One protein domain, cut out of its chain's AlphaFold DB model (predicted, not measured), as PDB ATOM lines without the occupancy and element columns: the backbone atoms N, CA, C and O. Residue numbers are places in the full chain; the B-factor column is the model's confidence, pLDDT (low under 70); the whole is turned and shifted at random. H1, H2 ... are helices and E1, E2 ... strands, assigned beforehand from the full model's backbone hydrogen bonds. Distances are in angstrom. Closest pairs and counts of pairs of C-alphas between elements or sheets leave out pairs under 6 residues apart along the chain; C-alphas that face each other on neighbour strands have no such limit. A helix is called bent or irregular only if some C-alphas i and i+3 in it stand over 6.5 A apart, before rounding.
ATOM      1  N   GLU A  51      23.891 -29.024  -1.988       61.12
ATOM      2  CA  GLU A  51      23.647 -28.274  -3.221       61.12
ATOM      3  C   GLU A  51      23.682 -29.171  -4.465       61.12
ATOM      4  O   GLU A  51      23.112 -28.795  -5.474       61.12
ATOM      5  N   ILE A  52      24.293 -30.359  -4.420       58.25
ATOM      6  CA  ILE A  52      24.566 -31.172  -5.622       58.25
ATOM      7  C   ILE A  52      23.301 -31.711  -6.315       58.25
ATOM      8  O   ILE A  52      23.202 -31.538  -7.532       58.25
ATOM      9  N   PRO A  53      22.319 -32.333  -5.625       62.38
ATOM     10  CA  PRO A  53      21.083 -32.758  -6.288       62.38
ATOM     11  C   PRO A  53      20.357 -31.565  -6.919       62.38
ATOM     12  O   PRO A  53      20.000 -31.597  -8.091       62.38
ATOM     13  N   THR A  54      20.258 -30.461  -6.173       62.41
ATOM     14  CA  THR A  54      19.666 -29.201  -6.639       62.41
ATOM     15  C   THR A  54      20.446 -28.575  -7.798       62.41
ATOM     16  O   THR A  54      19.848 -27.982  -8.689       62.41
ATOM     17  N   TYR A  55      21.767 -28.723  -7.814       64.50
ATOM     18  CA  TYR A  55      22.657 -28.201  -8.841       64.50
ATOM     19  C   TYR A  55      22.458 -28.930 -10.167       64.50
ATOM     20  O   TYR A  55      22.228 -28.293 -11.194       64.50
ATOM     21  N   TYR A  56      22.481 -30.265 -10.142       65.88
ATOM     22  CA  TYR A  56      22.220 -31.075 -11.330       65.88
ATOM     23  C   TYR A  56      20.783 -30.906 -11.826       65.88
ATOM     24  O   TYR A  56      20.586 -30.755 -13.031       65.88
ATOM     25  N   ASP A  57      19.801 -30.852 -10.922       68.00
ATOM     26  CA  ASP A  57      18.405 -30.607 -11.283       68.00
ATOM     27  C   ASP A  57      18.223 -29.227 -11.932       68.00
ATOM     28  O   ASP A  57      17.653 -29.133 -13.017       68.00
ATOM     29  N   GLY A  58      18.757 -28.166 -11.319       69.19
ATOM     30  CA  GLY A  58      18.629 -26.793 -11.816       69.19
ATOM     31  C   GLY A  58      19.344 -26.556 -13.147       69.19
ATOM     32  O   GLY A  58      18.799 -25.899 -14.040       69.19
ATOM     33  N   LEU A  59      20.538 -27.127 -13.321       67.81
ATOM     34  CA  LEU A  59      21.252 -27.105 -14.598       67.81
ATOM     35  C   LEU A  59      20.486 -27.840 -15.688       67.81
ATOM     36  O   LEU A  59      20.334 -27.322 -16.792       67.81
ATOM     37  N   PHE A  60      20.002 -29.043 -15.380       69.88
ATOM     38  CA  PHE A  60      19.279 -29.859 -16.341       69.88
ATOM     39  C   PHE A  60      17.981 -29.185 -16.785       69.88
ATOM     40  O   PHE A  60      17.699 -29.118 -17.980       69.88
ATOM     41  N   ASP A  61      17.224 -28.624 -15.844       76.25
ATOM     42  CA  ASP A  61      15.973 -27.928 -16.138       76.25
ATOM     43  C   ASP A  61      16.225 -26.649 -16.967       76.25
ATOM     44  O   ASP A  61      15.422 -26.305 -17.835       76.25
ATOM     45  N   THR A  62      17.379 -25.994 -16.788       75.69
ATOM     46  CA  THR A  62      17.812 -24.860 -17.628       75.69
ATOM     47  C   THR A  62      18.247 -25.299 -19.029       75.69
ATOM     48  O   THR A  62      17.993 -24.609 -20.013       75.69
ATOM     49  N   ALA A  63      18.907 -26.451 -19.131       71.94
ATOM     50  CA  ALA A  63      19.412 -27.033 -20.368       71.94
ATOM     51  C   ALA A  63      18.311 -27.623 -21.261       71.94
ATOM     52  O   ALA A  63      18.425 -27.604 -22.491       71.94
ATOM     53  N   ARG A  64      17.255 -28.165 -20.646       78.75
ATOM     54  CA  ARG A  64      16.216 -28.953 -21.315       78.75
ATOM     55  C   ARG A  64      15.557 -28.231 -22.501       78.75
ATOM     56  O   ARG A  64      15.492 -28.855 -23.559       78.75
ATOM     57  N   PRO A  65      15.155 -26.946 -22.411       82.75
ATOM     58  CA  PRO A  65      14.559 -26.242 -23.547       82.75
ATOM     59  C   PRO A  65      15.479 -26.180 -24.774       82.75
ATOM     60  O   PRO A  65      15.019 -26.389 -25.893       82.75
ATOM     61  N   TYR A  66      16.785 -25.961 -24.570       81.12
ATOM     62  CA  TYR A  66      17.767 -25.917 -25.660       81.12
ATOM     63  C   TYR A  66      17.936 -27.280 -26.332       81.12
ATOM     64  O   TYR A  66      18.089 -27.362 -27.551       81.12
ATOM     65  N   LEU A  67      17.910 -28.358 -25.542       80.56
ATOM     66  CA  LEU A  67      17.961 -29.716 -26.074       80.56
ATOM     67  C   LEU A  67      16.704 -30.066 -26.866       80.56
ATOM     68  O   LEU A  67      16.829 -30.655 -27.934       80.56
ATOM     69  N   ASP A  68      15.523 -29.695 -26.373       82.56
ATOM     70  CA  ASP A  68      14.254 -29.981 -27.047       82.56
ATOM     71  C   ASP A  68      14.117 -29.209 -28.369       82.56
ATOM     72  O   ASP A  68      13.591 -29.749 -29.343       82.56
ATOM     73  N   GLU A  69      14.628 -27.975 -28.433       83.94
ATOM     74  CA  GLU A  69      14.677 -27.185 -29.669       83.94
ATOM     75  C   GLU A  69      15.651 -27.790 -30.692       83.94
ATOM     76  O   GLU A  69      15.314 -27.949 -31.867       83.94
ATOM     77  N   LYS A  70      16.863 -28.146 -30.250       82.19
ATOM     78  CA  LYS A  70      17.927 -28.650 -31.131       82.19
ATOM     79  C   LYS A  70      17.704 -30.103 -31.566       82.19
ATOM     80  O   LYS A  70      18.055 -30.462 -32.689       82.19
ATOM     81  N   TYR A  71      17.129 -30.924 -30.690       81.62
ATOM     82  CA  TYR A  71      16.878 -32.351 -30.889       81.62
ATOM     83  C   TYR A  71      15.418 -32.685 -30.527       81.62
ATOM     84  O   TYR A  71      15.144 -33.268 -29.474       81.62
ATOM     85  N   PRO A  72      14.444 -32.350 -31.388       75.69
ATOM     86  CA  PRO A  72      13.039 -32.610 -31.101       75.69
ATOM     87  C   PRO A  72      12.752 -34.117 -31.004       75.69
ATOM     88  O   PRO A  72      13.323 -34.918 -31.746       75.69
ATOM     89  N   TYR A  73      11.830 -34.492 -30.111       75.50
ATOM     90  CA  TYR A  73      11.420 -35.885 -29.850       75.50
ATOM     91  C   TYR A  73      12.541 -36.798 -29.319       75.50
ATOM     92  O   TYR A  73      12.545 -38.005 -29.559       75.50
ATOM     93  N   THR A  74      13.492 -36.217 -28.586       80.75
ATOM     94  CA  THR A  74      14.648 -36.918 -28.010       80.75
ATOM     95  C   THR A  74      14.385 -37.366 -26.578       80.75
ATOM     96  O   THR A  74      13.836 -36.615 -25.764       80.75
ATOM     97  N   TYR A  75      14.838 -38.574 -26.234       78.62
ATOM     98  CA  TYR A  75      14.970 -38.959 -24.832       78.62
ATOM     99  C   TYR A  75      16.180 -38.236 -24.231       78.62
ATOM    100  O   TYR A  75      17.295 -38.349 -24.739       78.62
ATOM    101  N   VAL A  76      15.970 -37.510 -23.133       78.12
ATOM    102  CA  VAL A  76      17.055 -36.858 -22.390       78.12
ATOM    103  C   VAL A  76      17.086 -37.447 -20.991       78.12
ATOM    104  O   VAL A  76      16.110 -37.337 -20.246       78.12
ATOM    105  N   SER A  77      18.213 -38.056 -20.637       78.06
ATOM    106  CA  SER A  77      18.439 -38.590 -19.297       78.06
ATOM    107  C   SER A  77      18.644 -37.452 -18.294       78.06
ATOM    108  O   SER A  77      19.549 -36.641 -18.470       78.06
ATOM    109  N   LYS A  78      17.818 -37.381 -17.240       79.38
ATOM    110  CA  LYS A  78      18.012 -36.434 -16.127       79.38
ATOM    111  C   LYS A  78      18.925 -37.073 -15.075       79.38
ATOM    112  O   LYS A  78      18.503 -38.062 -14.473       79.38
ATOM    113  N   PRO A  79      20.148 -36.562 -14.851       77.50
ATOM    114  CA  PRO A  79      21.079 -37.196 -13.933       77.50
ATOM    115  C   PRO A  79      20.607 -37.016 -12.487       77.50
ATOM    116  O   PRO A  79      20.086 -35.967 -12.122       77.50
ATOM    117  N   GLN A  80      20.826 -38.028 -11.656       79.69
ATOM    118  CA  GLN A  80      20.599 -37.993 -10.215       79.69
ATOM    119  C   GLN A  80      21.933 -38.139  -9.493       79.69
ATOM    120  O   GLN A  80      22.735 -38.994  -9.857       79.69
ATOM    121  N   ALA A  81      22.175 -37.336  -8.464       78.31
ATOM    122  CA  ALA A  81      23.411 -37.383  -7.692       78.31
ATOM    123  C   ALA A  81      23.145 -37.778  -6.238       78.31
ATOM    124  O   ALA A  81      22.172 -37.335  -5.629       78.31
ATOM    125  N   TYR A  82      24.038 -38.594  -5.687       72.25
ATOM    126  CA  TYR A  82      23.983 -39.142  -4.339       72.25
ATOM    127  C   TYR A  82      25.347 -39.007  -3.666       72.25
ATOM    128  O   TYR A  82      26.373 -38.849  -4.328       72.25
ATOM    129  N   ILE A  83      25.350 -39.095  -2.340       72.00
ATOM    130  CA  ILE A  83      26.569 -39.151  -1.537       72.00
ATOM    131  C   ILE A  83      26.656 -40.541  -0.927       72.00
ATOM    132  O   ILE A  83      25.752 -40.940  -0.193       72.00
ATOM    133  N   ILE A  84      27.728 -41.262  -1.234       71.19
ATOM    134  CA  ILE A  84      27.976 -42.627  -0.767       71.19
ATOM    135  C   ILE A  84      29.419 -42.667  -0.269       71.19
ATOM    136  O   ILE A  84      30.311 -42.252  -0.996       71.19
ATOM    137  N   ASP A  85      29.636 -43.104   0.975       80.12
ATOM    138  CA  ASP A  85      30.971 -43.197   1.595       80.12
ATOM    139  C   ASP A  85      31.817 -41.923   1.441       80.12
ATOM    140  O   ASP A  85      32.993 -41.938   1.102       80.12
ATOM    141  N   ASP A  86      31.168 -40.787   1.680       72.38
ATOM    142  CA  ASP A  86      31.698 -39.440   1.497       72.38
ATOM    143  C   ASP A  86      32.043 -38.998   0.065       72.38
ATOM    144  O   ASP A  86      32.308 -37.808  -0.130       72.38
ATOM    145  N   GLU A  87      31.910 -39.874  -0.926       67.06
ATOM    146  CA  GLU A  87      32.085 -39.588  -2.347       67.06
ATOM    147  C   GLU A  87      30.771 -39.153  -3.013       67.06
ATOM    148  O   GLU A  87      29.670 -39.538  -2.609       67.06
ATOM    149  N   ILE A  88      30.882 -38.312  -4.043       72.06
ATOM    150  CA  ILE A  88      29.744 -37.873  -4.854       72.06
ATOM    151  C   ILE A  88      29.630 -38.823  -6.037       72.06
ATOM    152  O   ILE A  88      30.527 -38.870  -6.873       72.06
ATOM    153  N   ILE A  89      28.504 -39.520  -6.146       75.56
ATOM    154  CA  ILE A  89      28.236 -40.448  -7.243       75.56
ATOM    155  C   ILE A  89      26.983 -39.993  -7.982       75.56
ATOM    156  O   ILE A  89      25.928 -39.793  -7.383       75.56
ATOM    157  N   SER A  90      27.092 -39.835  -9.299       81.75
ATOM    158  CA  SER A  90      25.982 -39.428 -10.162       81.75
ATOM    159  C   SER A  90      25.601 -40.516 -11.161       81.75
ATOM    160  O   SER A  90      26.457 -41.199 -11.722       81.75
ATOM    161  N   PHE A  91      24.300 -40.655 -11.388       81.19
ATOM    162  CA  PHE A  91      23.671 -41.674 -12.213       81.19
ATOM    163  C   PHE A  91      22.820 -41.013 -13.290       81.19
ATOM    164  O   PHE A  91      21.984 -40.168 -12.986       81.19
ATOM    165  N   ALA A  92      22.983 -41.426 -14.538       86.31
ATOM    166  CA  ALA A  92      22.127 -41.044 -15.650       86.31
ATOM    167  C   ALA A  92      21.147 -42.196 -15.951       86.31
ATOM    168  O   ALA A  92      21.573 -43.231 -16.468       86.31
ATOM    169  N   PRO A  93      19.847 -42.079 -15.617       83.06
ATOM    170  CA  PRO A  93      18.861 -43.101 -15.943       83.06
ATOM    171  C   PRO A  93      18.574 -43.115 -17.446       83.06
ATOM    172  O   PRO A  93      18.281 -42.080 -18.055       83.06
ATOM    173  N   TRP A  94      18.592 -44.293 -18.051       87.56
ATOM    174  CA  TRP A  94      18.273 -44.475 -19.456       87.56
ATOM    175  C   TRP A  94      17.316 -45.643 -19.655       87.56
ATOM    176  O   TRP A  94      17.574 -46.769 -19.236       87.56
ATOM    177  N   PHE A  95      16.206 -45.357 -20.324       83.88
ATOM    178  CA  PHE A  95      15.318 -46.364 -20.875       83.88
ATOM    179  C   PHE A  95      15.504 -46.360 -22.399       83.88
ATOM    180  O   PHE A  95      15.092 -45.386 -23.039       83.88
ATOM    181  N   PRO A  96      16.191 -47.360 -22.985       83.50
ATOM    182  CA  PRO A  96      16.395 -47.417 -24.426       83.50
ATOM    183  C   PRO A  96      15.047 -47.465 -25.148       83.50
ATOM    184  O   PRO A  96      14.203 -48.308 -24.864       83.50
ATOM    185  N   VAL A  97      14.844 -46.540 -26.082       82.56
ATOM    186  CA  VAL A  97      13.636 -46.433 -26.912       82.56
ATOM    187  C   VAL A  97      14.046 -46.228 -28.365       82.56
ATOM    188  O   VAL A  97      15.150 -45.754 -28.627       82.56
ATOM    189  N   GLU A  98      13.157 -46.535 -29.312       79.25
ATOM    190  CA  GLU A  98      13.370 -46.400 -30.767       79.25
ATOM    191  C   GLU A  98      13.366 -44.929 -31.251       79.25
ATOM    192  O   GLU A  98      12.727 -44.548 -32.233       79.25
ATOM    193  N   GLY A  99      14.073 -44.056 -30.535       81.38
ATOM    194  CA  GLY A  99      14.280 -42.660 -30.900       81.38
ATOM    195  C   GLY A  99      15.429 -42.495 -31.892       81.38
ATOM    196  O   GLY A  99      16.347 -43.306 -31.955       81.38
ATOM    197  N   ARG A 100      15.411 -41.404 -32.666       87.00
ATOM    198  CA  ARG A 100      16.573 -41.009 -33.490       87.00
ATOM    199  C   ARG A 100      17.738 -40.501 -32.654       87.00
ATOM    200  O   ARG A 100      18.879 -40.567 -33.095       87.00
ATOM    201  N   PHE A 101      17.438 -39.964 -31.480       88.56
ATOM    202  CA  PHE A 101      18.413 -39.315 -30.630       88.56
ATOM    203  C   PHE A 101      18.192 -39.731 -29.182       88.56
ATOM    204  O   PHE A 101      17.054 -39.861 -28.720       88.56
ATOM    205  N   THR A 102      19.294 -39.899 -28.463       89.31
ATOM    206  CA  THR A 102      19.327 -39.956 -27.002       89.31
ATOM    207  C   THR A 102      20.420 -39.020 -26.508       89.31
ATOM    208  O   THR A 102      21.540 -39.047 -27.017       89.31
ATOM    209  N   VAL A 103      20.099 -38.192 -25.515       86.75
ATOM    210  CA  VAL A 103      21.053 -37.268 -24.892       86.75
ATOM    211  C   VAL A 103      21.432 -37.783 -23.504       86.75
ATOM    212  O   VAL A 103      20.557 -38.006 -22.657       86.75
ATOM    213  N   PHE A 104      22.737 -37.913 -23.266       83.81
ATOM    214  CA  PHE A 104      23.314 -38.288 -21.976       83.81
ATOM    215  C   PHE A 104      24.019 -37.087 -21.333       83.81
ATOM    216  O   PHE A 104      24.916 -36.506 -21.947       83.81
ATOM    217  N   PRO A 105      23.663 -36.699 -20.101       80.38
ATOM    218  CA  PRO A 105      24.442 -35.747 -19.322       80.38
ATOM    219  C   PRO A 105      25.742 -36.402 -18.830       80.38
ATOM    220  O   PRO A 105      25.871 -37.626 -18.805       80.38
ATOM    221  N   THR A 106      26.689 -35.596 -18.353       79.25
ATOM    222  CA  THR A 106      27.869 -36.133 -17.654       79.25
ATOM    223  C   THR A 106      27.461 -36.784 -16.330       79.25
ATOM    224  O   THR A 106      26.924 -36.111 -15.450       79.25
ATOM    225  N   ALA A 107      27.748 -38.077 -16.168       82.25
ATOM    226  CA  ALA A 107      27.529 -38.841 -14.940       82.25
ATOM    227  C   ALA A 107      28.668 -39.847 -14.684       82.25
ATOM    228  O   ALA A 107      29.458 -40.114 -15.590       82.25
ATOM    229  N   HIS A 108      28.738 -40.419 -13.476       83.75
ATOM    230  CA  HIS A 108      29.661 -41.523 -13.164       83.75
ATOM    231  C   HIS A 108      29.149 -42.843 -13.749       83.75
ATOM    232  O   HIS A 108      29.905 -43.627 -14.324       83.75
ATOM    233  N   TYR A 109      27.839 -43.065 -13.636       83.19
ATOM    234  CA  TYR A 109      27.183 -44.295 -14.051       83.19
ATOM    235  C   TYR A 109      25.988 -44.018 -14.961       83.19
ATOM    236  O   TYR A 109      25.259 -43.050 -14.752       83.19
ATOM    237  N   ILE A 110      25.734 -44.904 -15.925       84.56
ATOM    238  CA  ILE A 110      24.431 -45.004 -16.589       84.56
ATOM    239  C   ILE A 110      23.662 -46.158 -15.943       84.56
ATOM    240  O   ILE A 110      24.186 -47.265 -15.797       84.56
ATOM    241  N   VAL A 111      22.414 -45.895 -15.558       85.69
ATOM    242  CA  VAL A 111      21.481 -46.916 -15.067       85.69
ATOM    243  C   VAL A 111      20.503 -47.230 -16.181       85.69
ATOM    244  O   VAL A 111      19.684 -46.387 -16.540       85.69
ATOM    245  N   ILE A 112      20.611 -48.427 -16.740       85.00
ATOM    246  CA  ILE A 112      19.850 -48.833 -17.919       85.00
ATOM    247  C   ILE A 112      18.736 -49.764 -17.477       85.00
ATOM    248  O   ILE A 112      18.998 -50.792 -16.850       85.00
ATOM    249  N   THR A 113      17.503 -49.389 -17.796       83.81
ATOM    250  CA  THR A 113      16.298 -50.133 -17.423       83.81
ATOM    251  C   THR A 113      15.729 -50.851 -18.638       83.81
ATOM    252  O   THR A 113      15.653 -50.270 -19.717       83.81
ATOM    253  N   GLN A 114      15.308 -52.098 -18.446       80.81
ATOM    254  CA  GLN A 114      14.642 -52.925 -19.448       80.81
ATOM    255  C   GLN A 114      13.322 -53.473 -18.902       80.81
ATOM    256  O   GLN A 114      13.213 -53.781 -17.712       80.81
ATOM    257  N   GLU A 115      12.334 -53.629 -19.777       81.12
ATOM    258  CA  GLU A 115      11.105 -54.352 -19.462       81.12
ATOM    259  C   GLU A 115      11.293 -55.846 -19.743       81.12
ATOM    260  O   GLU A 115      11.774 -56.243 -20.802       81.12
ATOM    261  N   THR A 116      10.948 -56.681 -18.766       81.69
ATOM    262  CA  THR A 116      10.994 -58.145 -18.863       81.69
ATOM    263  C   THR A 116       9.628 -58.729 -18.522       81.69
ATOM    264  O   THR A 116       8.778 -58.046 -17.953       81.69
ATOM    265  N   GLU A 117       9.437 -60.027 -18.765       84.06
ATOM    266  CA  GLU A 117       8.221 -60.748 -18.350       84.06
ATOM    267  C   GLU A 117       7.938 -60.643 -16.839       84.06
ATOM    268  O   GLU A 117       6.793 -60.758 -16.409       84.06
ATOM    269  N   SER A 118       8.974 -60.418 -16.024       83.31
ATOM    270  CA  SER A 118       8.879 -60.289 -14.561       83.31
ATOM    271  C   SER A 118       8.793 -58.834 -14.077       83.31
ATOM    272  O   SER A 118       8.826 -58.589 -12.872       83.31
ATOM    273  N   GLY A 119       8.686 -57.868 -14.995       80.81
ATOM    274  CA  GLY A 119       8.669 -56.434 -14.709       80.81
ATOM    275  C   GLY A 119       9.959 -55.716 -15.114       80.81
ATOM    276  O   GLY A 119      10.756 -56.221 -15.909       80.81
ATOM    277  N   LEU A 120      10.147 -54.508 -14.580       77.50
ATOM    278  CA  LEU A 120      11.303 -53.666 -14.888       77.50
ATOM    279  C   LEU A 120      12.547 -54.132 -14.128       77.50
ATOM    280  O   LEU A 120      12.514 -54.305 -12.909       77.50
ATOM    281  N   VAL A 121      13.655 -54.277 -14.851       78.31
ATOM    282  CA  VAL A 121      14.972 -54.597 -14.292       78.31
ATOM    283  C   VAL A 121      15.956 -53.512 -14.707       78.31
ATOM    284  O   VAL A 121      15.975 -53.111 -15.869       78.31
ATOM    285  N   SER A 122      16.785 -53.054 -13.771       84.00
ATOM    286  CA  SER A 122      17.811 -52.042 -14.024       84.00
ATOM    287  C   SER A 122      19.200 -52.591 -13.733       84.00
ATOM    288  O   SER A 122      19.402 -53.291 -12.741       84.00
ATOM    289  N   ALA A 123      20.164 -52.237 -14.577       83.44
ATOM    290  CA  ALA A 123      21.576 -52.532 -14.378       83.44
ATOM    291  C   ALA A 123      22.398 -51.242 -14.426       83.44
ATOM    292  O   ALA A 123      22.070 -50.300 -15.155       83.44
ATOM    293  N   ARG A 124      23.463 -51.201 -13.628       87.19
ATOM    294  CA  ARG A 124      24.378 -50.067 -13.529       87.19
ATOM    295  C   ARG A 124      25.659 -50.362 -14.300       87.19
ATOM    296  O   ARG A 124      26.236 -51.435 -14.151       87.19
ATOM    297  N   PHE A 125      26.119 -49.377 -15.067       86.25
ATOM    298  CA  PHE A 125      27.357 -49.453 -15.839       86.25
ATOM    299  C   PHE A 125      28.158 -48.164 -15.704       86.25
ATOM    300  O   PHE A 125      27.574 -47.080 -15.618       86.25
ATOM    301  N   ASN A 126      29.489 -48.260 -15.724       87.69
ATOM    302  CA  ASN A 126      30.357 -47.088 -15.803       87.69
ATOM    303  C   ASN A 126      30.047 -46.286 -17.082       87.69
ATOM    304  O   ASN A 126      30.008 -46.842 -18.181       87.69
ATOM    305  N   HIS A 127      29.816 -44.981 -16.939       86.44
ATOM    306  CA  HIS A 127      29.348 -44.135 -18.035       86.44
ATOM    307  C   HIS A 127      30.341 -44.082 -19.201       86.44
ATOM    308  O   HIS A 127      29.948 -44.294 -20.348       86.44
ATOM    309  N   GLU A 128      31.628 -43.874 -18.922       85.94
ATOM    310  CA  GLU A 128      32.660 -43.777 -19.959       85.94
ATOM    311  C   GLU A 128      32.796 -45.082 -20.749       85.94
ATOM    312  O   GLU A 128      32.956 -45.060 -21.972       85.94
ATOM    313  N   GLN A 129      32.682 -46.229 -20.075       88.75
ATOM    314  CA  GLN A 129      32.709 -47.537 -20.733       88.75
ATOM    315  C   GLN A 129      31.512 -47.738 -21.662       88.75
ATOM    316  O   GLN A 129      31.688 -48.248 -22.770       88.75
ATOM    317  N   VAL A 130      30.314 -47.315 -21.243       90.38
ATOM    318  CA  VAL A 130      29.117 -47.370 -22.091       90.38
ATOM    319  C   VAL A 130      29.288 -46.470 -23.309       90.38
ATOM    320  O   VAL A 130      29.111 -46.943 -24.427       90.38
ATOM    321  N   ILE A 131      29.681 -45.205 -23.127       90.44
ATOM    322  CA  ILE A 131      29.884 -44.271 -24.247       90.44
ATOM    323  C   ILE A 131      30.920 -44.817 -25.228       90.44
ATOM    324  O   ILE A 131      30.674 -44.836 -26.434       90.44
ATOM    325  N   LYS A 132      32.041 -45.337 -24.722       89.44
ATOM    326  CA  LYS A 132      33.071 -45.957 -25.554       89.44
ATOM    327  C   LYS A 132      32.524 -47.145 -26.346       89.44
ATOM    328  O   LYS A 132      32.708 -47.175 -27.558       89.44
ATOM    329  N   LEU A 133      31.830 -48.080 -25.694       92.19
ATOM    330  CA  LEU A 133      31.246 -49.254 -26.350       92.19
ATOM    331  C   LEU A 133      30.243 -48.862 -27.440       92.19
ATOM    332  O   LEU A 133      30.256 -49.420 -28.532       92.19
ATOM    333  N   LEU A 134      29.364 -47.902 -27.152       92.06
ATOM    334  CA  LEU A 134      28.354 -47.461 -28.108       92.06
ATOM    335  C   LEU A 134      28.973 -46.709 -29.292       92.06
ATOM    336  O   LEU A 134      28.505 -46.869 -30.416       92.06
ATOM    337  N   SER A 135      30.060 -45.961 -29.074       91.19
ATOM    338  CA  SER A 135      30.769 -45.231 -30.134       91.19
ATOM    339  C   SER A 135      31.442 -46.125 -31.185       91.19
ATOM    340  O   SER A 135      31.864 -45.627 -32.227       91.19
ATOM    341  N   GLU A 136      31.545 -47.434 -30.936       91.25
ATOM    342  CA  GLU A 136      32.093 -48.395 -31.902       91.25
ATOM    343  C   GLU A 136      31.185 -48.573 -33.127       91.25
ATOM    344  O   GLU A 136      31.676 -48.875 -34.214       91.25
ATOM    345  N   GLU A 137      29.872 -48.384 -32.962       89.25
ATOM    346  CA  GLU A 137      28.880 -48.625 -34.020       89.25
ATOM    347  C   GLU A 137      27.909 -47.458 -34.213       89.25
ATOM    348  O   GLU A 137      27.489 -47.201 -35.337       89.25
ATOM    349  N   TYR A 138      27.602 -46.710 -33.155       92.31
ATOM    350  CA  TYR A 138      26.706 -45.566 -33.225       92.31
ATOM    351  C   TYR A 138      27.474 -44.255 -33.327       92.31
ATOM    352  O   TYR A 138      28.556 -44.082 -32.758       92.31
ATOM    353  N   LYS A 139      26.870 -43.266 -33.990       93.88
ATOM    354  CA  LYS A 139      27.411 -41.910 -33.991       93.88
ATOM    355  C   LYS A 139      27.135 -41.263 -32.635       93.88
ATOM    356  O   LYS A 139      25.997 -40.914 -32.331       93.88
ATOM    357  N   ILE A 140      28.190 -41.066 -31.851       93.31
ATOM    358  CA  ILE A 140      28.141 -40.288 -30.611       93.31
ATOM    359  C   ILE A 140      28.896 -38.983 -30.805       93.31
ATOM    360  O   ILE A 140      30.069 -38.983 -31.176       93.31
ATOM    361  N   THR A 141      28.223 -37.871 -30.525       91.31
ATOM    362  CA  THR A 141      28.830 -36.541 -30.536       91.31
ATOM    363  C   THR A 141      28.920 -36.009 -29.113       91.31
ATOM    364  O   THR A 141      27.925 -35.990 -28.390       91.31
ATOM    365  N   GLU A 142      30.108 -35.565 -28.714       88.44
ATOM    366  CA  GLU A 142      30.324 -34.849 -27.458       88.44
ATOM    367  C   GLU A 142      30.109 -33.346 -27.672       88.44
ATOM    368  O   GLU A 142      30.570 -32.757 -28.654       88.44
ATOM    369  N   HIS A 143      29.402 -32.713 -26.744       82.31
ATOM    370  CA  HIS A 143      29.133 -31.284 -26.740       82.31
ATOM    371  C   HIS A 143      29.520 -30.696 -25.394       82.31
ATOM    372  O   HIS A 143      29.239 -31.289 -24.363       82.31
ATOM    373  N   THR A 144      30.110 -29.502 -25.404       77.12
ATOM    374  CA  THR A 144      30.557 -28.791 -24.192       77.12
ATOM    375  C   THR A 144      29.767 -27.510 -23.912       77.12
ATOM    376  O   THR A 144      29.948 -26.897 -22.864       77.12
ATOM    377  N   SER A 145      28.886 -27.100 -24.831       67.50
ATOM    378  CA  SER A 145      28.067 -25.889 -24.730       67.50
ATOM    379  C   SER A 145      26.618 -26.179 -25.156       67.50
ATOM    380  O   SER A 145      26.422 -26.879 -26.157       67.50
ATOM    381  N   PRO A 146      25.599 -25.677 -24.426       68.62
ATOM    382  CA  PRO A 146      25.709 -24.826 -23.232       68.62
ATOM    383  C   PRO A 146      26.163 -25.571 -21.963       68.62
ATOM    384  O   PRO A 146      26.377 -24.945 -20.935       68.62
ATOM    385  N   PHE A 147      26.325 -26.891 -22.036       71.88
ATOM    386  CA  PHE A 147      26.771 -27.764 -20.951       71.88
ATOM    387  C   PHE A 147      27.382 -29.044 -21.551       71.88
ATOM    388  O   PHE A 147      27.154 -29.339 -22.727       71.88
ATOM    389  N   PHE A 148      28.139 -29.815 -20.764       77.88
ATOM    390  CA  PHE A 148      28.755 -31.060 -21.210       77.88
ATOM    391  C   PHE A 148      27.732 -32.204 -21.308       77.88
ATOM    392  O   PHE A 148      27.127 -32.592 -20.302       77.88
ATOM    393  N   HIS A 149      27.551 -32.746 -22.513       85.06
ATOM    394  CA  HIS A 149      26.647 -33.860 -22.804       85.06
ATOM    395  C   HIS A 149      27.078 -34.657 -24.038       85.06
ATOM    396  O   HIS A 149      27.756 -34.142 -24.928       85.06
ATOM    397  N   TYR A 150      26.616 -35.902 -24.117       89.25
ATOM    398  CA  TYR A 150      26.726 -36.756 -25.294       89.25
ATOM    399  C   TYR A 150      25.389 -36.832 -26.024       89.25
ATOM    400  O   TYR A 150      24.329 -36.879 -25.399       89.25
ATOM    401  N   VAL A 151      25.440 -36.895 -27.350       91.19
ATOM    402  CA  VAL A 151      24.289 -37.167 -28.214       91.19
ATOM    403  C   VAL A 151      24.581 -38.437 -28.987       91.19
ATOM    404  O   VAL A 151      25.486 -38.459 -29.818       91.19
ATOM    405  N   LEU A 152      23.813 -39.482 -28.707       93.38
ATOM    406  CA  LEU A 152      23.772 -40.700 -29.503       93.38
ATOM    407  C   LEU A 152      22.752 -40.509 -30.621       93.38
ATOM    408  O   LEU A 152      21.576 -40.260 -30.350       93.38
ATOM    409  N   GLU A 153      23.204 -40.635 -31.861       92.81
ATOM    410  CA  GLU A 153      22.368 -40.594 -33.055       92.81
ATOM    411  C   GLU A 153      22.188 -42.015 -33.599       92.81
ATOM    412  O   GLU A 153      23.164 -42.724 -33.847       92.81
ATOM    413  N   VAL A 154      20.932 -42.410 -33.802       91.25
ATOM    414  CA  VAL A 154      20.537 -43.707 -34.356       91.25
ATOM    415  C   VAL A 154      19.970 -43.470 -35.751       91.25
ATOM    416  O   VAL A 154      18.975 -42.757 -35.932       91.25
ATOM    417  N   SER A 155      20.614 -44.045 -36.762       89.31
ATOM    418  CA  SER A 155      20.153 -43.953 -38.144       89.31
ATOM    419  C   SER A 155      18.843 -44.727 -38.339       89.31
ATOM    420  O   SER A 155      18.585 -45.699 -37.630       89.31
ATOM    421  N   PRO A 156      18.013 -44.375 -39.341       88.31
ATOM    422  CA  PRO A 156      16.771 -45.102 -39.613       88.31
ATOM    423  C   PRO A 156      16.950 -46.615 -39.814       88.31
ATOM    424  O   PRO A 156      16.057 -47.382 -39.473       88.31
ATOM    425  N   SER A 157      18.096 -47.054 -40.348       88.75
ATOM    426  CA  SER A 157      18.420 -48.476 -40.523       88.75
ATOM    427  C   SER A 157      18.714 -49.213 -39.215       88.75
ATOM    428  O   SER A 157      18.558 -50.429 -39.168       88.75
ATOM    429  N   GLU A 158      19.131 -48.505 -38.167       89.31
ATOM    430  CA  GLU A 158      19.487 -49.083 -36.865       89.31
ATOM    431  C   GLU A 158      18.289 -49.144 -35.905       89.31
ATOM    432  O   GLU A 158      18.280 -49.959 -34.988       89.31
ATOM    433  N   GLN A 159      17.251 -48.328 -36.131       86.69
ATOM    434  CA  GLN A 159      16.129 -48.168 -35.194       86.69
ATOM    435  C   GLN A 159      15.394 -49.473 -34.868       86.69
ATOM    436  O   GLN A 159      15.073 -49.704 -33.707       86.69
ATOM    437  N   ALA A 160      15.161 -50.335 -35.862       85.00
ATOM    438  CA  ALA A 160      14.296 -51.510 -35.717       85.00
ATOM    439  C   ALA A 160      14.791 -52.547 -34.691       85.00
ATOM    440  O   ALA A 160      13.984 -53.286 -34.144       85.00
ATOM    441  N   ASN A 161      16.102 -52.610 -34.443       86.12
ATOM    442  CA  ASN A 161      16.698 -53.550 -33.486       86.12
ATOM    443  C   ASN A 161      17.467 -52.831 -32.373       86.12
ATOM    444  O   ASN A 161      18.201 -53.472 -31.624       86.12
ATOM    445  N   PHE A 162      17.330 -51.505 -32.275       89.81
ATOM    446  CA  PHE A 162      18.165 -50.680 -31.408       89.81
ATOM    447  C   PHE A 162      18.093 -51.131 -29.947       89.81
ATOM    448  O   PHE A 162      19.118 -51.366 -29.318       89.81
ATOM    449  N   VAL A 163      16.882 -51.317 -29.414       88.75
ATOM    450  CA  VAL A 163      16.683 -51.695 -28.007       88.75
ATOM    451  C   VAL A 163      17.337 -53.046 -27.694       88.75
ATOM    452  O   VAL A 163      18.111 -53.151 -26.742       88.75
ATOM    453  N   GLU A 164      17.088 -54.069 -28.518       89.12
ATOM    454  CA  GLU A 164      17.689 -55.399 -28.344       89.12
ATOM    455  C   GLU A 164      19.220 -55.343 -28.440       89.12
ATOM    456  O   GLU A 164      19.933 -55.922 -27.612       89.12
ATOM    457  N   ASP A 165      19.737 -54.616 -29.430       91.88
ATOM    458  CA  ASP A 165      21.168 -54.490 -29.667       91.88
ATOM    459  C   ASP A 165      21.889 -53.781 -28.511       91.88
ATOM    460  O   ASP A 165      22.934 -54.257 -28.055       91.88
ATOM    461  N   ILE A 166      21.301 -52.719 -27.951       91.25
ATOM    462  CA  ILE A 166      21.824 -52.037 -26.763       91.25
ATOM    463  C   ILE A 166      21.960 -53.015 -25.594       91.25
ATOM    464  O   ILE A 166      23.050 -53.153 -25.034       91.25
ATOM    465  N   HIS A 167      20.906 -53.758 -25.250       88.19
ATOM    466  CA  HIS A 167      20.969 -54.717 -24.142       88.19
ATOM    467  C   HIS A 167      22.003 -55.824 -24.390       88.19
ATOM    468  O   HIS A 167      22.781 -56.175 -23.495       88.19
ATOM    469  N   LYS A 168      22.094 -56.321 -25.626       90.38
ATOM    470  CA  LYS A 168      23.100 -57.310 -26.023       90.38
ATOM    471  C   LYS A 168      24.524 -56.771 -25.904       90.38
ATOM    472  O   LYS A 168      25.402 -57.495 -25.430       90.38
ATOM    473  N   LYS A 169      24.787 -55.531 -26.313       90.62
ATOM    474  CA  LYS A 169      26.106 -54.892 -26.176       90.62
ATOM    475  C   LYS A 169      26.488 -54.730 -24.713       90.62
ATOM    476  O   LYS A 169      27.578 -55.142 -24.325       90.62
ATOM    477  N   LEU A 170      25.578 -54.204 -23.904       86.06
ATOM    478  CA  LEU A 170      25.821 -53.924 -22.489       86.06
ATOM    479  C   LEU A 170      26.072 -55.190 -21.671       86.06
ATOM    480  O   LEU A 170      26.865 -55.151 -20.738       86.06
TER     481      LEU A 170
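This is residues 51 to 170 of the 176 residues of an uncharacterized protein of Vibrio diabolicus (UniProt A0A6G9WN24). A strongly twisted four-strand sheet, E1 E2 E4 E5, curled like part of a barrel, comes near a smaller three-strand sheet, E3 E7 E6, and the short helix H2 bridges the two. The long helix H1 starts over E1, H3 lies over E4, and residues 75 to 76 tie the link from H1 to E1 onto the small sheet. The printed part has 120 residues, with three named helices and seven named strands in the order H1 E1 E2 E3 E4 E5 H2 E6 E7 H3. The large sheet is mixed, the small one antiparallel, and the class is mixed, helices and strands. The whole is compact, with a radius of gyration of the C-alphas of 14.4 A and spans of 42 by 35 by 25 A.

H1, residues 52 to 70, has a kink of 35 degrees near residue 63 and is only just irregular, C-alphas 62 and 65 being 6.9 A apart. It lies over E1, residues 80 to 84; their closest C-alphas are those of Pro 53 and Ala 81, 5.4 A apart. E1 forms a hairpin with E2, residues 87 to 94, with N 82 and O 89 2.8 A apart. E2 pairs staggered, over residues 91 to 94 with the parallel E4, residues 109 to 116, where N 92 and O 109 are 2.8 A apart. E4 forms a hairpin with E5, residues 119 to 126, with N 112 and O 123 2.9 A apart. E3, residues 101 to 105, is antiparallel to E7, residues 149 to 153, with N 104 and O 150 2.9 A apart. E7 forms a hairpin with E6, residues 139 to 143, with N 151 and O 141 2.8 A apart. H2, residues 127 to 134, is on both sheets, over E7 at a height of 10.2 A. H3, residues 159 to 170, is irregular, C-alphas 160 and 163 being 8.1 A apart. H1, H2 and H3 make two layers with the large sheet, helices on one face of a sheet. In H2 every O i to N i+4 pair is within hydrogen-bond range; in H1 13 of 15 are, in H3 6 of 8.

H1 begins at C-alpha 52, (24.566, -31.172, -5.622), and measures 26.5 A. E5 measures 23.6 A, E2 22.5 A and E4 21.8 A. H3 ends at C-alpha 170, (25.821, -53.924, -22.489).

The C-alphas farthest apart, those of Asp 86 and Ser 157, are 45.0 A apart. The printed part has no cut and no long link. Its mean pLDDT is 82.0; residues 51 to 60, 87 and 145 to 146 are under 70.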